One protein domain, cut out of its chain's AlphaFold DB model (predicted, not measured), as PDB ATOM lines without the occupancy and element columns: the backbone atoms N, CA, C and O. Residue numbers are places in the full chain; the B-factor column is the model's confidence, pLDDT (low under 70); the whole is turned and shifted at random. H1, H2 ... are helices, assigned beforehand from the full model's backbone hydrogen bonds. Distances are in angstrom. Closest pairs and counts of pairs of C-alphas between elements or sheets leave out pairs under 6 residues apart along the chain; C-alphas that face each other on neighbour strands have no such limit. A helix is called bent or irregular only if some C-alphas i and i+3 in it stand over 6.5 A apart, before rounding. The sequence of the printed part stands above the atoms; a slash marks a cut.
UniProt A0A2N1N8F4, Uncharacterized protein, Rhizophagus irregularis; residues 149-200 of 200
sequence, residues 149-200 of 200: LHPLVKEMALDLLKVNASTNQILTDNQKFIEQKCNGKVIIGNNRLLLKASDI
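This is residues 149 to 200 of the 200 residues of an uncharacterized protein of Rhizophagus irregularis (UniProt A0A2N1N8F4). Two helices, H1 and then H2, fold back on each other as a helical hairpin that opens like a V, and a long tail without a named element, residues 182 to 200, loops out from the end of H2 and folds back toward the hairpin. In the tail, residues 187 to 188 pair antiparallel with residues 191 to 192, in stretches too short to be named strands. The printed part has 52 residues with two named helices and no named strand, and its class is all helix. It is compact, with a radius of gyration of the C-alphas of 10.3 A, and only just elongated, spanning 29 by 19 by 16 A.

H1, residues 151 to 162, and H2, residues 167 to 181, form a helical hairpin joined by a tight link of 4 residues. They touch, and their closest C-alphas are those of Ala 157 and Ile 170, 6.2 A apart. H2 touches H1 with residues 170 to 174 alone. The helices run opposite ways at a steep tilt of 38 degrees, only just steep. Their centres are 11.3 A apart. In H1 and H2 every O i to N i+4 pair is within hydrogen-bond range.

H1 begins at C-alpha 151, (117.852, 82.837, 91.263), and measures 16.6 A from first to last C-alpha. H2, the longest helix with 15 residues, measures 20.6 A and ends at C-alpha 181, (105.661, 86.686, 83.273). The chain's last residue, Ile 200, has its C-alpha at (126.123, 91.597, 84.454).

The C-alphas farthest apart are those of Asn 164 and Gly 189, 30.5 A. The C-alphas of Leu 149 and Ile 200, the first and last printed, are 11.2 A apart. The printed part has no cut. Its mean pLDDT is 89.9, and no printed residue is under 70.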
ATOM      1  N   LEU A 149     119.366  89.269  93.827       82.44
ATOM      2  CA  LEU A 149     118.794  88.936  92.531       82.44
ATOM      3  C   LEU A 149     118.106  87.571  92.636       82.44
ATOM      4  O   LEU A 149     118.688  86.626  93.171       82.44
ATOM      5  N   HIS A 150     116.874  87.472  92.147       89.88
ATOM      6  CA  HIS A 150     116.136  86.215  92.148       89.88
ATOM      7  C   HIS A 150     116.918  85.133  91.377       89.88
ATOM      8  O   HIS A 150     117.375  85.426  90.269       89.88
ATOM      9  N   PRO A 151     117.049  83.890  91.896       88.12
ATOM     10  CA  PRO A 151     117.852  82.837  91.263       88.12
ATOM     11  C   PRO A 151     117.531  82.620  89.780       88.12
ATOM     12  O   PRO A 151     118.442  82.618  88.962       88.12
ATOM     13  N   LEU A 152     116.241  82.571  89.430       89.88
ATOM     14  CA  LEU A 152     115.781  82.457  88.040       89.88
ATOM     15  C   LEU A 152     116.311  83.581  87.134       89.88
ATOM     16  O   LEU A 152     116.776  83.331  86.031       89.88
ATOM     17  N   VAL A 153     116.268  84.832  87.599       91.81
ATOM     18  CA  VAL A 153     116.742  85.976  86.806       91.81
ATOM     19  C   VAL A 153     118.258  85.935  86.650       91.81
ATOM     20  O   VAL A 153     118.783  86.278  85.594       91.81
ATOM     21  N   LYS A 154     118.963  85.491  87.694       90.56
ATOM     22  CA  LYS A 154     120.409  85.279  87.642       90.56
ATOM     23  C   LYS A 154     120.774  84.225  86.594       90.56
ATOM     24  O   LYS A 154     121.703  84.441  85.829       90.56
ATOM     25  N   GLU A 155     120.043  83.115  86.555       91.88
ATOM     26  CA  GLU A 155     120.235  82.046  85.572       91.88
ATOM     27  C   GLU A 155     119.977  82.539  84.143       91.88
ATOM     28  O   GLU A 155     120.851  82.408  83.292       91.88
ATOM     29  N   MET A 156     118.860  83.239  83.910       91.25
ATOM     30  CA  MET A 156     118.558  83.844  82.606       91.25
ATOM     31  C   MET A 156     119.661  84.797  82.126       91.25
ATOM     32  O   MET A 156     120.055  84.757  80.962       91.25
ATOM     33  N   ALA A 157     120.175  85.655  83.014       91.44
ATOM     34  CA  ALA A 157     121.262  86.572  82.677       91.44
ATOM     35  C   ALA A 157     122.553  85.820  82.321       91.44
ATOM     36  O   ALA A 157     123.226  86.180  81.357       91.44
ATOM     37  N   LEU A 158     122.881  84.758  83.067       91.31
ATOM     38  CA  LEU A 158     124.046  83.913  82.797       91.31
ATOM     39  C   LEU A 158     123.935  83.195  81.450       91.31
ATOM     40  O   LEU A 158     124.928  83.108  80.732       91.31
ATOM     41  N   ASP A 159     122.756  82.702  81.085       93.62
ATOM     42  CA  ASP A 159     122.562  82.030  79.799       93.62
ATOM     43  C   ASP A 159     122.677  82.998  78.620       93.62
ATOM     44  O   ASP A 159     123.317  82.672  77.619       93.62
ATOM     45  N   LEU A 160     122.165  84.224  78.763       92.38
ATOM     46  CA  LEU A 160     122.351  85.275  77.761       92.38
ATOM     47  C   LEU A 160     123.820  85.721  77.649       92.38
ATOM     48  O   LEU A 160     124.312  85.960  76.546       92.38
ATOM     49  N   LEU A 161     124.551  85.769  78.765       91.31
ATOM     50  CA  LEU A 161     125.994  86.024  78.756       91.31
ATOM     51  C   LEU A 161     126.772  84.933  78.008       91.31
ATOM     52  O   LEU A 161     127.665  85.257  77.228       91.31
ATOM     53  N   LYS A 162     126.419  83.650  78.184       94.06
ATOM     54  CA  LYS A 162     127.079  82.530  77.479       94.06
ATOM     55  C   LYS A 162     126.940  82.616  75.960       94.06
ATOM     56  O   LYS A 162     127.816  82.136  75.247       94.06
ATOM     57  N   VAL A 163     125.862  83.223  75.462       94.50
ATOM     58  CA  VAL A 163     125.646  83.448  74.023       94.50
ATOM     59  C   VAL A 163     126.148  84.819  73.551       94.50
ATOM     60  O   VAL A 163     125.805  85.252  72.454       94.50
ATOM     61  N   ASN A 164     126.981  85.496  74.351       92.75
ATOM     62  CA  ASN A 164     127.544  86.821  74.072       92.75
ATOM     63  C   ASN A 164     126.486  87.914  73.829       92.75
ATOM     64  O   ASN A 164     126.712  88.845  73.051       92.75
ATOM     65  N   ALA A 165     125.324  87.829  74.486       93.00
ATOM     66  CA  ALA A 165     124.342  88.905  74.436       93.00
ATOM     67  C   ALA A 165     124.918  90.188  75.054       93.00
ATOM     68  O   ALA A 165     125.585  90.164  76.089       93.00
ATOM     69  N   SER A 166     124.625  91.334  74.438       94.31
ATOM     70  CA  SER A 166     125.024  92.626  74.999       94.31
ATOM     71  C   SER A 166     124.292  92.914  76.312       94.31
ATOM     72  O   SER A 166     123.138  92.520  76.493       94.31
ATOM     73  N   THR A 167     124.913  93.688  77.204       92.06
ATOM     74  CA  THR A 167     124.291  94.132  78.462       92.06
ATOM     75  C   THR A 167     122.918  94.773  78.230       92.06
ATOM     76  O   THR A 167     121.970  94.472  78.949       92.06
ATOM     77  N   ASN A 168     122.772  95.599  77.188       93.69
ATOM     78  CA  ASN A 168     121.494  96.235  76.849       93.69
ATOM     79  C   ASN A 168     120.415  95.213  76.472       93.69
ATOM     80  O   ASN A 168     119.260  95.368  76.873       93.69
ATOM     81  N   GLN A 169     120.789  94.164  75.736       93.25
ATOM     82  CA  GLN A 169     119.873  93.087  75.369       93.25
ATOM     83  C   GLN A 169     119.399  92.335  76.615       93.25
ATOM     84  O   GLN A 169     118.198  92.169  76.809       93.25
ATOM     85  N   ILE A 170     120.327  91.978  77.508       93.88
ATOM     86  CA  ILE A 170     120.021  91.269  78.757       93.88
ATOM     87  C   ILE A 170     119.056  92.077  79.634       93.88
ATOM     88  O   ILE A 170     118.080  91.534  80.153       93.88
ATOM     89  N   LEU A 171     119.296  93.383  79.784       94.56
ATOM     90  CA  LEU A 171     118.419  94.265  80.560       94.56
ATOM     91  C   LEU A 171     117.029  94.401  79.923       94.56
ATOM     92  O   LEU A 171     116.023  94.344  80.630       94.56
ATOM     93  N   THR A 172     116.967  94.526  78.595       95.50
ATOM     94  CA  THR A 172     115.701  94.623  77.849       95.50
ATOM     95  C   THR A 172     114.877  93.344  77.977       95.50
ATOM     96  O   THR A 172     113.672  93.401  78.227       95.50
ATOM     97  N   ASP A 173     115.513  92.180  77.849       94.25
ATOM     98  CA  ASP A 173     114.831  90.890  77.950       94.25
ATOM     99  C   ASP A 173     114.368  90.605  79.379       94.25
ATOM    100  O   ASP A 173     113.264  90.096  79.584       94.25
ATOM    101  N   ASN A 174     115.149  91.010  80.383       95.38
ATOM    102  CA  ASN A 174     114.711  90.961  81.773       95.38
ATOM    103  C   ASN A 174     113.483  91.844  82.033       95.38
ATOM    104  O   ASN A 174     112.547  91.397  82.697       95.38
ATOM    105  N   GLN A 175     113.446  93.061  81.486       94.38
ATOM    106  CA  GLN A 175     112.282  93.934  81.620       94.38
ATOM    107  C   GLN A 175     111.035  93.317  80.966       94.38
ATOM    108  O   GLN A 175     109.982  93.246  81.604       94.38
ATOM    109  N   LYS A 176     111.163  92.773  79.749       94.94
ATOM    110  CA  LYS A 176     110.067  92.055  79.076       94.94
ATOM    111  C   LYS A 176     109.584  90.854  79.884       94.94
ATOM    112  O   LYS A 176     108.380  90.648  80.014       94.94
ATOM    113  N   PHE A 177     110.503  90.073  80.452       93.50
ATOM    114  CA  PHE A 177     110.161  88.952  81.325       93.50
ATOM    115  C   PHE A 177     109.327  89.412  82.527       93.50
ATOM    116  O   PHE A 177     108.308  88.797  82.839       93.50
ATOM    117  N   ILE A 178     109.700  90.521  83.166       94.00
ATOM    118  CA  ILE A 178     108.959  91.070  84.307       94.00
ATOM    119  C   ILE A 178     107.546  91.493  83.902       94.00
ATOM    120  O   ILE A 178     106.578  91.150  84.584       94.00
ATOM    121  N   GLU A 179     107.413  92.211  82.790       93.25
ATOM    122  CA  GLU A 179     106.120  92.676  82.283       93.25
ATOM    123  C   GLU A 179     105.206  91.498  81.918       93.25
ATOM    124  O   GLU A 179     104.053  91.457  82.341       93.25
ATOM    125  N   GLN A 180     105.736  90.501  81.205       93.69
ATOM    126  CA  GLN A 180     104.944  89.409  80.629       93.69
ATOM    127  C   GLN A 180     104.709  88.227  81.574       93.69
ATOM    128  O   GLN A 180     103.683  87.558  81.474       93.69
ATOM    129  N   LYS A 181     105.678  87.901  82.436       91.94
ATOM    130  CA  LYS A 181     105.661  86.686  83.273       91.94
ATOM    131  C   LYS A 181     105.510  86.985  84.757       91.94
ATOM    132  O   LYS A 181     105.073  86.114  85.503       91.94
ATOM    133  N   CYS A 182     105.840  88.200  85.192       89.75
ATOM    134  CA  CYS A 182     105.723  88.612  86.593       89.75
ATOM    135  C   CYS A 182     104.625  89.662  86.822       89.75
ATOM    136  O   CYS A 182     104.534  90.202  87.926       89.75
ATOM    137  N   ASN A 183     103.787  89.953  85.818       90.12
ATOM    138  CA  ASN A 183     102.734  90.976  85.863       90.12
ATOM    139  C   ASN A 183     103.264  92.341  86.338       90.12
ATOM    140  O   ASN A 183     102.653  93.002  87.178       90.12
ATOM    141  N   GLY A 184     104.462  92.718  85.884       86.81
ATOM    142  CA  GLY A 184     105.118  93.971  86.260       86.81
ATOM    143  C   GLY A 184     105.706  94.000  87.678       86.81
ATOM    144  O   GLY A 184     106.267  95.017  88.085       86.81
ATOM    145  N   LYS A 185     105.621  92.914  88.460       88.12
ATOM    146  CA  LYS A 185     106.223  92.866  89.800       88.12
ATOM    147  C   LYS A 185     107.742  92.778  89.689       88.12
ATOM    148  O   LYS A 185     108.277  91.807  89.172       88.12
ATOM    149  N   VAL A 186     108.439  93.765  90.246       87.25
ATOM    150  CA  VAL A 186     109.914  93.833  90.254       87.25
ATOM    151  C   VAL A 186     110.553  93.211  91.501       87.25
ATOM    152  O   VAL A 186     111.775  93.061  91.553       87.25
ATOM    153  N   ILE A 187     109.753  92.853  92.509       86.12
ATOM    154  CA  ILE A 187     110.194  92.256  93.779       86.12
ATOM    155  C   ILE A 187     109.253  91.099  94.137       86.12
ATOM    156  O   ILE A 187     108.032  91.254  94.088       86.12
ATOM    157  N   ILE A 188     109.825  89.957  94.528       82.62
ATOM    158  CA  ILE A 188     109.112  88.804  95.092       82.62
ATOM    159  C   ILE A 188     109.846  88.364  96.364       82.62
ATOM    160  O   ILE A 188     111.009  87.955  96.319       82.62
ATOM    161  N   GLY A 189     109.168  88.454  97.511       79.19
ATOM    162  CA  GLY A 189     109.777  88.192  98.818       79.19
ATOM    163  C   GLY A 189     110.963  89.127  99.079       79.19
ATOM    164  O   GLY A 189     110.827  90.343  98.995       79.19
ATOM    165  N   ASN A 190     112.137  88.548  99.348       73.56
ATOM    166  CA  ASN A 190     113.390  89.287  99.569       73.56
ATOM    167  C   ASN A 190     114.271  89.378  98.308       73.56
ATOM    168  O   ASN A 190     115.450  89.733  98.399       73.56
ATOM    169  N   ASN A 191     113.717  89.043  97.140       81.81
ATOM    170  CA  ASN A 191     114.448  89.019  95.883       81.81
ATOM    171  C   ASN A 191     113.914  90.073  94.915       81.81
ATOM    172  O   ASN A 191     112.705  90.221  94.738       81.81
ATOM    173  N   ARG A 192     114.824  90.764  94.230       89.56
ATOM    174  CA  ARG A 192     114.483  91.589  93.075       89.56
ATOM    175  C   ARG A 192     114.555  90.762  91.804       89.56
ATOM    176  O   ARG A 192     115.434  89.916  91.644       89.56
ATOM    177  N   LEU A 193     113.641  91.061  90.900       91.00
ATOM    178  CA  LEU A 193     113.585  90.496  89.563       91.00
ATOM    179  C   LEU A 193     114.246  91.409  88.533       91.00
ATOM    180  O   LEU A 193     114.709  90.921  87.513       91.00
ATOM    181  N   LEU A 194     114.306  92.717  88.797       91.88
ATOM    182  CA  LEU A 194     114.887  93.684  87.868       91.88
ATOM    183  C   LEU A 194     116.418  93.703  87.963       91.88
ATOM    184  O   LEU A 194     116.975  93.970  89.039       91.88
ATOM    185  N   LEU A 195     117.078  93.444  86.837       90.38
ATOM    186  CA  LEU A 195     118.525  93.546  86.651       90.38
ATOM    187  C   LEU A 195     118.979  95.005  86.561       90.38
ATOM    188  O   LEU A 195     118.254  95.903  86.138       90.38
ATOM    189  N   LYS A 196     120.228  95.228  86.953       87.75
ATOM    190  CA  LYS A 196     120.997  96.453  86.749       87.75
ATOM    191  C   LYS A 196     122.247  96.093  85.959       87.75
ATOM    192  O   LYS A 196     122.735  94.975  86.064       87.75
ATOM    193  N   ALA A 197     122.821  97.059  85.248       84.69
ATOM    194  CA  ALA A 197     124.082  96.853  84.533       84.69
ATOM    195  C   ALA A 197     125.218  96.346  85.444       84.69
ATOM    196  O   ALA A 197     126.075  95.617  84.983       84.69
ATOM    197  N   SER A 198     125.197  96.678  86.740       81.69
ATOM    198  CA  SER A 198     126.171  96.184  87.726       81.69
ATOM    199  C   SER A 198     126.035  94.698  88.089       81.69
ATOM    200  O   SER A 198     126.822  94.213  88.897       81.69
ATOM    201  N   ASP A 199     124.992  94.019  87.610       80.88
ATOM    202  CA  ASP A 199     124.720  92.602  87.894       80.88
ATOM    203  C   ASP A 199     125.219  91.658  86.800       80.88
ATOM    204  O   ASP A 199     125.142  90.441  86.972       80.88
ATOM    205  N   ILE A 200     125.656  92.238  85.682       81.12
ATOM    206  CA  ILE A 200     126.123  91.597  84.454       81.12
ATOM    207  C   ILE A 200     127.629  91.839  84.381       81.12
ATOM    208  O   ILE A 200     128.358  90.859  84.128       81.12
TER     209      ILE A 200